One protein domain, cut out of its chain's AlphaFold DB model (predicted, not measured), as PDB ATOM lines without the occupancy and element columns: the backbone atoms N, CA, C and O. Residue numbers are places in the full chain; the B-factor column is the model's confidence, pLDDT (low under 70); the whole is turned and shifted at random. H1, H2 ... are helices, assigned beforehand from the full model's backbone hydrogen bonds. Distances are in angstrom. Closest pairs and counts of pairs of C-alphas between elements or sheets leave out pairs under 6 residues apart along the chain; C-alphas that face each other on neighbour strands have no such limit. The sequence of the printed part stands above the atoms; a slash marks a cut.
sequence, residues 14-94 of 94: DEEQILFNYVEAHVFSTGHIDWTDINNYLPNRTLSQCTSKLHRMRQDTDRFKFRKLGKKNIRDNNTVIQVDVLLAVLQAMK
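Overview. This is residues 14 to 94 of the 94 residues of the protein "Myb-like DNA-binding domain-containing protein" of Spironucleus salmonicida (UniProt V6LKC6). What shape is this? A small head holds H1, H2 and H3, and a long arm, residues 71 to 94, sticks out of it with H4 near its tip. What is printed? It is 81 residues with four named helices, H1 to H4 in chain order, all helix in class though under half are in named elements. The whole is extended, with radius of gyration of the C-alphas 21.2 A and spans 69 by 27 by 25 A.

Along the chain. Where are the longest helices? H1, residues 14 to 26, begins at C-alpha (-22.009, -33.957, -17.813) and measures 18.2 A; H3, residues 47 to 59, 18.8 A. And the others? H2 is residues 38 to 41; H4, residues 83 to 92, ends at C-alpha (20.474, -0.319, -38.732).

Arrangement. What touches H1? Its residues 18 to 22 alone touch H2, closest C-alphas Ile 18 and Tyr 41, 7.0 A. Its residues 19 to 20 alone only just touch H3, with 3 pairs of C-alphas within 8 A, closest Leu 19 and Cys 50, 7.2 A; the lines are about perpendicular, 88 degrees. And H4? It is apart from H1, H2 and H3. Are backbones in order? Every O i to N i+4 pair is within hydrogen-bond range in H1, H3 and H4; H2 is too short for one.

Size, cuts and confidence. How large is it? The farthest C-alphas, Asn 44 and Lys 94, are 70.2 A apart. Any cuts or long links? The printed part has no cut; links H1 to H2 and H3 to H4 are long. Where is pLDDT under 70? At residues 61 to 82 and 94.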
ATOM      1  N   ASP A  14     -23.376 -33.447 -17.654       86.75
ATOM      2  CA  ASP A  14     -22.009 -33.957 -17.813       86.75
ATOM      3  C   ASP A  14     -21.840 -34.731 -19.129       86.75
ATOM      4  O   ASP A  14     -20.902 -34.486 -19.883       86.75
ATOM      5  N   GLU A  15     -22.784 -35.618 -19.462       88.94
ATOM      6  CA  GLU A  15     -22.765 -36.362 -20.731       88.94
ATOM      7  C   GLU A  15     -22.898 -35.428 -21.940       88.94
ATOM      8  O   GLU A  15     -22.260 -35.632 -22.971       88.94
ATOM      9  N   GLU A  16     -23.731 -34.393 -21.818       89.31
ATOM     10  CA  GLU A  16     -23.887 -33.355 -22.836       89.31
ATOM     11  C   GLU A  16     -22.593 -32.564 -23.035       89.31
ATOM     12  O   GLU A  16     -22.222 -32.282 -24.176       89.31
ATOM     13  N   GLN A  17     -21.889 -32.240 -21.947       88.44
ATOM     14  CA  GLN A  17     -20.602 -31.559 -22.006       88.44
ATOM     15  C   GLN A  17     -19.522 -32.447 -22.636       88.44
ATOM     16  O   GLN A  17     -18.745 -31.967 -23.459       88.44
ATOM     17  N   ILE A  18     -19.497 -33.743 -22.314       92.44
ATOM     18  CA  ILE A  18     -18.589 -34.712 -22.943       92.44
ATOM     19  C   ILE A  18     -18.867 -34.800 -24.447       92.44
ATOM     20  O   ILE A  18     -17.936 -34.702 -25.246       92.44
ATOM     21  N   LEU A  19     -20.139 -34.917 -24.847       91.94
ATOM     22  CA  LEU A  19     -20.532 -34.932 -26.257       91.94
ATOM     23  C   LEU A  19     -20.117 -33.638 -26.969       91.94
ATOM     24  O   LEU A  19     -19.620 -33.689 -28.093       91.94
ATOM     25  N   PHE A  20     -20.303 -32.486 -26.322       89.56
ATOM     26  CA  PHE A  20     -19.892 -31.192 -26.859       89.56
ATOM     27  C   PHE A  20     -18.380 -31.134 -27.095       89.56
ATOM     28  O   PHE A  20     -17.949 -30.828 -28.206       89.56
ATOM     29  N   ASN A  21     -17.587 -31.473 -26.076       90.19
ATOM     30  CA  ASN A  21     -16.126 -31.442 -26.139       90.19
ATOM     31  C   ASN A  21     -15.595 -32.413 -27.200       90.19
ATOM     32  O   ASN A  21     -14.682 -32.076 -27.951       90.19
ATOM     33  N   TYR A  22     -16.190 -33.605 -27.295       93.06
ATOM     34  CA  TYR A  22     -15.831 -34.584 -28.316       93.06
ATOM     35  C   TYR A  22     -16.055 -34.027 -29.723       93.06
ATOM     36  O   TYR A  22     -15.153 -34.086 -30.557       93.06
ATOM     37  N   VAL A  23     -17.232 -33.444 -29.968       91.12
ATOM     38  CA  VAL A  23     -17.578 -32.836 -31.258       91.12
ATOM     39  C   VAL A  23     -16.661 -31.657 -31.577       91.12
ATOM     40  O   VAL A  23     -16.279 -31.501 -32.729       91.12
ATOM     41  N   GLU A  24     -16.281 -30.844 -30.591       86.38
ATOM     42  CA  GLU A  24     -15.326 -29.751 -30.796       86.38
ATOM     43  C   GLU A  24     -13.930 -30.262 -31.187       86.38
ATOM     44  O   GLU A  24     -13.287 -29.669 -32.051       86.38
ATOM     45  N   ALA A  25     -13.473 -31.363 -30.589       89.06
ATOM     46  CA  ALA A  25     -12.155 -31.933 -30.860       89.06
ATOM     47  C   ALA A  25     -12.085 -32.737 -32.174       89.06
ATOM     48  O   ALA A  25     -11.027 -32.784 -32.796       89.06
ATOM     49  N   HIS A  26     -13.198 -33.344 -32.602       90.25
ATOM     50  CA  HIS A  26     -13.252 -34.285 -33.733       90.25
ATOM     51  C   HIS A  26     -14.053 -33.763 -34.937       90.25
ATOM     52  O   HIS A  26     -14.419 -34.530 -35.831       90.25
ATOM     53  N   VAL A  27     -14.358 -32.462 -34.980       89.62
ATOM     54  CA  VAL A  27     -14.943 -31.829 -36.167       89.62
ATOM     55  C   VAL A  27     -13.845 -31.469 -37.170       89.62
ATOM     56  O   VAL A  27     -12.913 -30.725 -36.877       89.62
ATOM     57  N   PHE A  28     -13.969 -31.987 -38.388       82.69
ATOM     58  CA  PHE A  28     -13.107 -31.632 -39.506       82.69
ATOM     59  C   PHE A  28     -13.407 -30.215 -40.007       82.69
ATOM     60  O   PHE A  28     -14.510 -29.688 -39.839       82.69
ATOM     61  N   SER A  29     -12.459 -29.616 -40.730       79.06
ATOM     62  CA  SER A  29     -12.635 -28.309 -41.389       79.06
ATOM     63  C   SER A  29     -13.801 -28.273 -42.388       79.06
ATOM     64  O   SER A  29     -14.335 -27.206 -42.679       79.06
ATOM     65  N   THR A  30     -14.230 -29.437 -42.876       80.50
ATOM     66  CA  THR A  30     -15.394 -29.628 -43.754       80.50
ATOM     67  C   THR A  30     -16.734 -29.622 -43.007       80.50
ATOM     68  O   THR A  30     -17.785 -29.633 -43.641       80.50
ATOM     69  N   GLY A  31     -16.724 -29.616 -41.669       77.19
ATOM     70  CA  GLY A  31     -17.922 -29.680 -40.827       77.19
ATOM     71  C   GLY A  31     -18.440 -31.097 -40.557       77.19
ATOM     72  O   GLY A  31     -19.440 -31.257 -39.849       77.19
ATOM     73  N   HIS A  32     -17.767 -32.123 -41.086       85.88
ATOM     74  CA  HIS A  32     -18.006 -33.518 -40.721       85.88
ATOM     75  C   HIS A  32     -17.408 -33.824 -39.346       85.88
ATOM     76  O   HIS A  32     -16.385 -33.259 -38.977       85.88
ATOM     77  N   ILE A  33     -18.048 -34.710 -38.588       89.69
ATOM     78  CA  ILE A  33     -17.587 -35.132 -37.260       89.69
ATOM     79  C   ILE A  33     -17.146 -36.585 -37.373       89.69
ATOM     80  O   ILE A  33     -17.919 -37.405 -37.877       89.69
ATOM     81  N   ASP A  34     -15.933 -36.886 -36.916       90.81
ATOM     82  CA  ASP A  34     -15.509 -38.266 -36.709       90.81
ATOM     83  C   ASP A  34     -16.207 -38.824 -35.468       90.81
ATOM     84  O   ASP A  34     -16.198 -38.203 -34.411       90.81
ATOM     85  N   TRP A  35     -16.848 -39.980 -35.616       91.69
ATOM     86  CA  TRP A  35     -17.574 -40.653 -34.544       91.69
ATOM     87  C   TRP A  35     -16.939 -41.980 -34.136       91.69
ATOM     88  O   TRP A  35     -17.520 -42.699 -33.325       91.69
ATOM     89  N   THR A  36     -15.789 -42.334 -34.706       91.12
ATOM     90  CA  THR A  36     -15.176 -43.659 -34.540       91.12
ATOM     91  C   THR A  36     -14.920 -43.980 -33.066       91.12
ATOM     92  O   THR A  36     -15.235 -45.077 -32.604       91.12
ATOM     93  N   ASP A  37     -14.477 -42.984 -32.299       92.50
ATOM     94  CA  ASP A  37     -14.079 -43.153 -30.898       92.50
ATOM     95  C   ASP A  37     -15.143 -42.742 -29.873       92.50
ATOM     96  O   ASP A  37     -14.902 -42.837 -28.669       92.50
ATOM     97  N   ILE A  38     -16.341 -42.313 -30.294       92.19
ATOM     98  CA  ILE A  38     -17.356 -41.768 -29.369       92.19
ATOM     99  C   ILE A  38     -17.740 -42.754 -28.258       92.19
ATOM    100  O   ILE A  38     -18.039 -42.343 -27.137       92.19
ATOM    101  N   ASN A  39     -17.693 -44.056 -28.547       91.38
ATOM    102  CA  ASN A  39     -18.039 -45.104 -27.591       91.38
ATOM    103  C   ASN A  39     -17.055 -45.172 -26.409       91.38
ATOM    104  O   ASN A  39     -17.434 -45.616 -25.330       91.38
ATOM    105  N   ASN A  40     -15.818 -44.690 -26.579       92.25
ATOM    106  CA  ASN A  40     -14.841 -44.594 -25.491       92.25
ATOM    107  C   ASN A  40     -15.182 -43.453 -24.519       92.25
ATOM    108  O   ASN A  40     -14.893 -43.545 -23.329       92.25
ATOM    109  N   TYR A  41     -15.821 -42.389 -25.015       92.25
ATOM    110  CA  TYR A  41     -16.214 -41.223 -24.219       92.25
ATOM    111  C   TYR A  41     -17.601 -41.380 -23.593       92.25
ATOM    112  O   TYR A  41     -17.845 -40.903 -22.487       92.25
ATOM    113  N   LEU A  42     -18.520 -42.045 -24.295       91.19
ATOM    114  CA  LEU A  42     -19.892 -42.280 -23.852       91.19
ATOM    115  C   LEU A  42     -20.252 -43.768 -24.005       91.19
ATOM    116  O   LEU A  42     -21.079 -44.110 -24.851       91.19
ATOM    117  N   PRO A  43     -19.694 -44.662 -23.166       88.25
ATOM    118  CA  PRO A  43     -19.875 -46.114 -23.304       88.25
ATOM    119  C   PRO A  43     -21.324 -46.578 -23.105       88.25
ATOM    120  O   PRO A  43     -21.715 -47.650 -23.556       88.25
ATOM    121  N   ASN A  44     -22.145 -45.756 -22.446       87.50
ATOM    122  CA  ASN A  44     -23.559 -46.037 -22.205       87.50
ATOM    123  C   ASN A  44     -24.483 -45.454 -23.286       87.50
ATOM    124  O   ASN A  44     -25.709 -45.528 -23.152       87.50
ATOM    125  N   ARG A  45     -23.928 -44.833 -24.335       88.25
ATOM    126  CA  ARG A  45     -24.695 -44.188 -25.404       88.25
ATOM    127  C   ARG A  45     -24.336 -44.785 -26.748       88.25
ATOM    128  O   ARG A  45     -23.177 -44.956 -27.097       88.25
ATOM    129  N   THR A  46     -25.360 -45.058 -27.543       89.62
ATOM    130  CA  THR A  46     -25.146 -45.499 -28.918       89.62
ATOM    131  C   THR A  46     -24.871 -44.307 -29.828       89.62
ATOM    132  O   THR A  46     -25.340 -43.193 -29.580       89.62
ATOM    133  N   LEU A  47     -24.194 -44.551 -30.951       90.12
ATOM    134  CA  LEU A  47     -23.937 -43.531 -31.970       90.12
ATOM    135  C   LEU A  47     -25.215 -42.787 -32.397       90.12
ATOM    136  O   LEU A  47     -25.234 -41.561 -32.475       90.12
ATOM    137  N   SER A  48     -26.307 -43.524 -32.621       89.56
ATOM    138  CA  SER A  48     -27.608 -42.951 -32.994       89.56
ATOM    139  C   SER A  48     -28.170 -42.008 -31.920       89.56
ATOM    140  O   SER A  48     -28.785 -40.987 -32.242       89.56
ATOM    141  N   GLN A  49     -27.940 -42.306 -30.638       90.19
ATOM    142  CA  GLN A  49     -28.343 -41.426 -29.542       90.19
ATOM    143  C   GLN A  49     -27.490 -40.156 -29.510       90.19
ATOM    144  O   GLN A  49     -28.051 -39.068 -29.364       90.19
ATOM    145  N   CYS A  50     -26.170 -40.275 -29.689       92.00
ATOM    146  CA  CYS A  50     -25.243 -39.141 -29.721       92.00
ATOM    147  C   CYS A  50     -25.560 -38.178 -30.873       92.00
ATOM    148  O   CYS A  50     -25.680 -36.972 -30.655       92.00
ATOM    149  N   THR A  51     -25.792 -38.693 -32.082       91.94
ATOM    150  CA  THR A  51     -26.137 -37.862 -33.248       91.94
ATOM    151  C   THR A  51     -27.497 -37.184 -33.085       91.94
ATOM    152  O   THR A  51     -27.618 -35.977 -33.309       91.94
ATOM    153  N   SER A  52     -28.509 -37.917 -32.605       90.81
ATOM    154  CA  SER A  52     -29.833 -37.356 -32.301       90.81
ATOM    155  C   SER A  52     -29.756 -36.256 -31.243       90.81
ATOM    156  O   SER A  52     -30.451 -35.239 -31.336       90.81
ATOM    157  N   LYS A  53     -28.912 -36.448 -30.224       91.06
ATOM    158  CA  LYS A  53     -28.715 -35.463 -29.167       91.06
ATOM    159  C   LYS A  53     -28.012 -34.220 -29.685       91.06
ATOM    160  O   LYS A  53     -28.515 -33.127 -29.442       91.06
ATOM    161  N   LEU A  54     -26.923 -34.381 -30.437       89.94
ATOM    162  CA  LEU A  54     -26.202 -33.268 -31.046       89.94
ATOM    163  C   LEU A  54     -27.127 -32.421 -31.927       89.94
ATOM    164  O   LEU A  54     -27.083 -31.195 -31.871       89.94
ATOM    165  N   HIS A  55     -28.003 -33.058 -32.708       88.06
ATOM    166  CA  HIS A  55     -28.981 -32.346 -33.527       88.06
ATOM    167  C   HIS A  55     -29.907 -31.457 -32.680       88.06
ATOM    168  O   HIS A  55     -30.082 -30.281 -32.990       88.06
ATOM    169  N   ARG A  56     -30.451 -31.981 -31.573       86.75
ATOM    170  CA  ARG A  56     -31.283 -31.201 -30.635       86.75
ATOM    171  C   ARG A  56     -30.492 -30.083 -29.958       86.75
ATOM    172  O   ARG A  56     -30.967 -28.962 -29.861       86.75
ATOM    173  N   MET A  57     -29.272 -30.385 -29.530       85.00
ATOM    174  CA  MET A  57     -28.347 -29.438 -28.910       85.00
ATOM    175  C   MET A  57     -28.015 -28.255 -29.839       85.00
ATOM    176  O   MET A  57     -27.953 -27.122 -29.379       85.00
ATOM    177  N   ARG A  58     -27.881 -28.480 -31.154       82.69
ATOM    178  CA  ARG A  58     -27.683 -27.408 -32.150       82.69
ATOM    179  C   ARG A  58     -28.902 -26.494 -32.317       82.69
ATOM    180  O   ARG A  58     -28.728 -25.335 -32.686       82.69
ATOM    181  N   GLN A  59     -30.108 -27.011 -32.087       80.31
ATOM    182  CA  GLN A  59     -31.350 -26.232 -32.137       80.31
ATOM    183  C   GLN A  59     -31.551 -25.399 -30.863       80.31
ATOM    184  O   GLN A  59     -32.124 -24.314 -30.924       80.31
ATOM    185  N   ASP A  60     -31.040 -25.880 -29.730       71.38
ATOM    186  CA  ASP A  60     -31.105 -25.213 -28.430       71.38
ATOM    187  C   ASP A  60     -29.902 -24.273 -28.231       71.38
ATOM    188  O   ASP A  60     -28.907 -24.590 -27.571       71.38
ATOM    189  N   THR A  61     -29.972 -23.105 -28.876       62.12
ATOM    190  CA  THR A  61     -28.853 -22.150 -28.908       62.12
ATOM    191  C   THR A  61     -28.667 -21.357 -27.618       62.12
ATOM    192  O   THR A  61     -27.623 -20.719 -27.460       62.12
ATOM    193  N   ASP A  62     -29.656 -21.388 -26.723       64.25
ATOM    194  CA  ASP A  62     -29.606 -20.697 -25.431       64.25
ATOM    195  C   ASP A  62     -28.868 -21.537 -24.390       64.25
ATOM    196  O   ASP A  62     -28.027 -21.016 -23.652       64.25
ATOM    197  N   ARG A  63     -29.111 -22.853 -24.376       63.44
ATOM    198  CA  ARG A  63     -28.456 -23.782 -23.452       63.44
ATOM    199  C   ARG A  63     -27.017 -24.099 -23.849       63.44
ATOM    200  O   ARG A  63     -26.155 -24.238 -22.985       63.44
ATOM    201  N   PHE A  64     -26.736 -24.183 -25.147       58.41
ATOM    202  CA  PHE A  64     -25.411 -24.515 -25.657       58.41
ATOM    203  C   PHE A  64     -25.021 -23.534 -26.759       58.41
ATOM    204  O   PHE A  64     -25.629 -23.481 -27.827       58.41
ATOM    205  N   LYS A  65     -23.973 -22.740 -26.532       56.53
ATOM    206  CA  LYS A  65     -23.541 -21.680 -27.459       56.53
ATOM    207  C   LYS A  65     -22.808 -22.229 -28.699       56.53
ATOM    208  O   LYS A  65     -21.729 -21.752 -29.043       56.53
ATOM    209  N   PHE A  66     -23.401 -23.188 -29.419       53.38
ATOM    210  CA  PHE A  66     -22.827 -23.812 -30.621       53.38
ATOM    211  C   PHE A  66     -22.503 -22.810 -31.737       53.38
ATOM    212  O   PHE A  66     -21.566 -23.025 -32.500       53.38
ATOM    213  N   ARG A  67     -23.225 -21.680 -31.828       49.47
ATOM    214  CA  ARG A  67     -22.988 -20.657 -32.867       49.47
ATOM    215  C   ARG A  67     -21.587 -20.028 -32.810       49.47
ATOM    216  O   ARG A  67     -21.169 -19.425 -33.795       49.47
ATOM    217  N   LYS A  68     -20.844 -20.164 -31.701       50.47
ATOM    218  CA  LYS A  68     -19.444 -19.708 -31.617       50.47
ATOM    219  C   LYS A  68     -18.431 -20.674 -32.253       50.47
ATOM    220  O   LYS A  68     -17.335 -20.228 -32.573       50.47
ATOM    221  N   LEU A  69     -18.786 -21.938 -32.507       52.19
ATOM    222  CA  LEU A  69     -17.852 -22.949 -33.036       52.19
ATOM    223  C   LEU A  69     -17.446 -22.707 -34.499       52.19
ATOM    224  O   LEU A  69     -16.372 -23.120 -34.910       52.19
ATOM    225  N   GLY A  70     -18.253 -21.973 -35.274       49.31
ATOM    226  CA  GLY A  70     -17.910 -21.555 -36.642       49.31
ATOM    227  C   GLY A  70     -17.097 -20.257 -36.734       49.31
ATOM    228  O   GLY A  70     -16.878 -19.753 -37.831       49.31
ATOM    229  N   LYS A  71     -16.686 -19.671 -35.599       47.66
ATOM    230  CA  LYS A  71     -15.894 -18.432 -35.550       47.66
ATOM    231  C   LYS A  71     -14.665 -18.575 -34.648       47.66
ATOM    232  O   LYS A  71     -14.384 -17.682 -33.854       47.66
ATOM    233  N   LYS A  72     -13.877 -19.645 -34.788       45.53
ATOM    234  CA  LYS A  72     -12.437 -19.508 -34.513       45.53
ATOM    235  C   LYS A  72     -11.844 -18.737 -35.690       45.53
ATOM    236  O   LYS A  72     -11.463 -19.300 -36.708       45.53
ATOM    237  N   ASN A  73     -11.918 -17.410 -35.589       45.09
ATOM    238  CA  ASN A  73     -11.269 -16.506 -36.521       45.09
ATOM    239  C   ASN A  73      -9.760 -16.747 -36.398       45.09
ATOM    240  O   ASN A  73      -9.206 -16.678 -35.307       45.09
ATOM    241  N   ILE A  74      -9.135 -17.051 -37.529       53.62
ATOM    242  CA  ILE A  74      -7.716 -17.360 -37.762       53.62
ATOM    243  C   ILE A  74      -6.836 -16.099 -37.550       53.62
ATOM    244  O   ILE A  74      -5.907 -15.813 -38.294       53.62
ATOM    245  N   ARG A  75      -7.153 -15.264 -36.555       49.56
ATOM    246  CA  ARG A  75      -6.486 -13.976 -36.314       49.56
ATOM    247  C   ARG A  75      -6.119 -13.767 -34.848       49.56
ATOM    248  O   ARG A  75      -6.243 -12.658 -34.353       49.56
ATOM    249  N   ASP A  76      -5.561 -14.781 -34.201       47.38
ATOM    250  CA  ASP A  76      -4.596 -14.541 -33.120       47.38
ATOM    251  C   ASP A  76      -3.181 -14.419 -33.716       47.38
ATOM    252  O   ASP A  76      -2.224 -15.017 -33.250       47.38
ATOM    253  N   ASN A  77      -3.045 -13.606 -34.769       53.91
ATOM    254  CA  ASN A  77      -1.771 -12.985 -35.127       53.91
ATOM    255  C   ASN A  77      -1.765 -11.570 -34.543       53.91
ATOM    256  O   ASN A  77      -1.524 -10.596 -35.248       53.91
ATOM    257  N   ASN A  78      -2.044 -11.444 -33.244       53.22
ATOM    258  CA  ASN A  78      -1.518 -10.314 -32.492       53.22
ATOM    259  C   ASN A  78      -0.087 -10.668 -32.069       53.22
ATOM    260  O   ASN A  78       0.239 -10.727 -30.886       53.22
ATOM    261  N   THR A  79       0.776 -10.953 -33.049       57.00
ATOM    262  CA  THR A  79       2.211 -10.750 -32.872       57.00
ATOM    263  C   THR A  79       2.378  -9.257 -32.680       57.00
ATOM    264  O   THR A  79       2.512  -8.502 -33.644       57.00
ATOM    265  N   VAL A  80       2.294  -8.833 -31.421       60.38
ATOM    266  CA  VAL A  80       2.828  -7.564 -30.958       60.38
ATOM    267  C   VAL A  80       4.289  -7.597 -31.374       60.38
ATOM    268  O   VAL A  80       5.112  -8.240 -30.724       60.38
ATOM    269  N   ILE A  81       4.603  -7.004 -32.526       63.91
ATOM    270  CA  ILE A  81       5.986  -6.732 -32.888       63.91
ATOM    271  C   ILE A  81       6.495  -5.877 -31.737       63.91
ATOM    272  O   ILE A  81       5.992  -4.774 -31.513       63.91
ATOM    273  N   GLN A  82       7.412  -6.431 -30.947       65.69
ATOM    274  CA  GLN A  82       8.026  -5.699 -29.852       65.69
ATOM    275  C   GLN A  82       8.631  -4.432 -30.454       65.69
ATOM    276  O   GLN A  82       9.391  -4.505 -31.422       65.69
ATOM    277  N   VAL A  83       8.237  -3.272 -29.924       74.12
ATOM    278  CA  VAL A  83       8.658  -1.947 -30.416       74.12
ATOM    279  C   VAL A  83      10.186  -1.870 -30.530       74.12
ATOM    280  O   VAL A  83      10.714  -1.243 -31.446       74.12
ATOM    281  N   ASP A  84      10.877  -2.609 -29.668       71.31
ATOM    282  CA  ASP A  84      12.330  -2.750 -29.612       71.31
ATOM    283  C   ASP A  84      12.930  -3.332 -30.905       71.31
ATOM    284  O   ASP A  84      13.967  -2.866 -31.375       71.31
ATOM    285  N   VAL A  85      12.255  -4.300 -31.538       78.81
ATOM    286  CA  VAL A  85      12.701  -4.910 -32.803       78.81
ATOM    287  C   VAL A  85      12.569  -3.917 -33.955       78.81
ATOM    288  O   VAL A  85      13.468  -3.800 -34.785       78.81
ATOM    289  N   LEU A  86      11.470  -3.157 -33.992       79.44
ATOM    290  CA  LEU A  86      11.257  -2.137 -35.019       79.44
ATOM    291  C   LEU A  86      12.275  -0.994 -34.884       79.44
ATOM    292  O   LEU A  86      12.802  -0.509 -35.886       79.44
ATOM    293  N   LEU A  87      12.588  -0.601 -33.646       80.50
ATOM    294  CA  LEU A  87      13.580   0.429 -33.361       80.50
ATOM    295  C   LEU A  87      14.989  -0.006 -33.789       80.50
ATOM    296  O   LEU A  87      15.700   0.786 -34.407       80.50
ATOM    297  N   ALA A  88      15.364  -1.263 -33.536       84.19
ATOM    298  CA  ALA A  88      16.655  -1.809 -33.948       84.19
ATOM    299  C   ALA A  88      16.819  -1.844 -35.479       84.19
ATOM    300  O   ALA A  88      17.866  -1.459 -36.000       84.19
ATOM    301  N   VAL A  89      15.773  -2.237 -36.217       85.81
ATOM    302  CA  VAL A  89      15.799  -2.247 -37.692       85.81
ATOM    303  C   VAL A  89      15.940  -0.829 -38.252       85.81
ATOM    304  O   VAL A  89      16.738  -0.603 -39.158       85.81
ATOM    305  N   LEU A  90      15.224   0.149 -37.687       87.44
ATOM    306  CA  LEU A  90      15.325   1.551 -38.110       87.44
ATOM    307  C   LEU A  90      16.696   2.171 -37.810       87.44
ATOM    308  O   LEU A  90      17.150   3.037 -38.558       87.44
ATOM    309  N   GLN A  91      17.353   1.747 -36.730       85.69
ATOM    310  CA  GLN A  91      18.710   2.184 -36.396       85.69
ATOM    311  C   GLN A  91      19.758   1.591 -37.341       85.69
ATOM    312  O   GLN A  91      20.699   2.290 -37.691       85.69
ATOM    313  N   ALA A  92      19.574   0.347 -37.791       83.06
ATOM    314  CA  ALA A  92      20.474  -0.319 -38.732       83.06
ATOM    315  C   ALA A  92      20.364   0.200 -40.180       83.06
ATOM    316  O   ALA A  92      21.211  -0.114 -41.012       83.06
ATOM    317  N   MET A  93      19.313   0.965 -40.493       81.00
ATOM    318  CA  MET A  93      19.091   1.578 -41.809       81.00
ATOM    319  C   MET A  93      19.645   3.010 -41.933       81.00
ATOM    320  O   MET A  93      19.440   3.649 -42.967       81.00
ATOM    321  N   LYS A  94      20.308   3.523 -40.894       56.16
ATOM    322  CA  LYS A  94      21.085   4.768 -40.932       56.16
ATOM    323  C   LYS A  94      22.567   4.455 -41.063       56.16
ATOM    324  O   LYS A  94      23.251   5.279 -41.704       56.16
TER     325      LYS A  94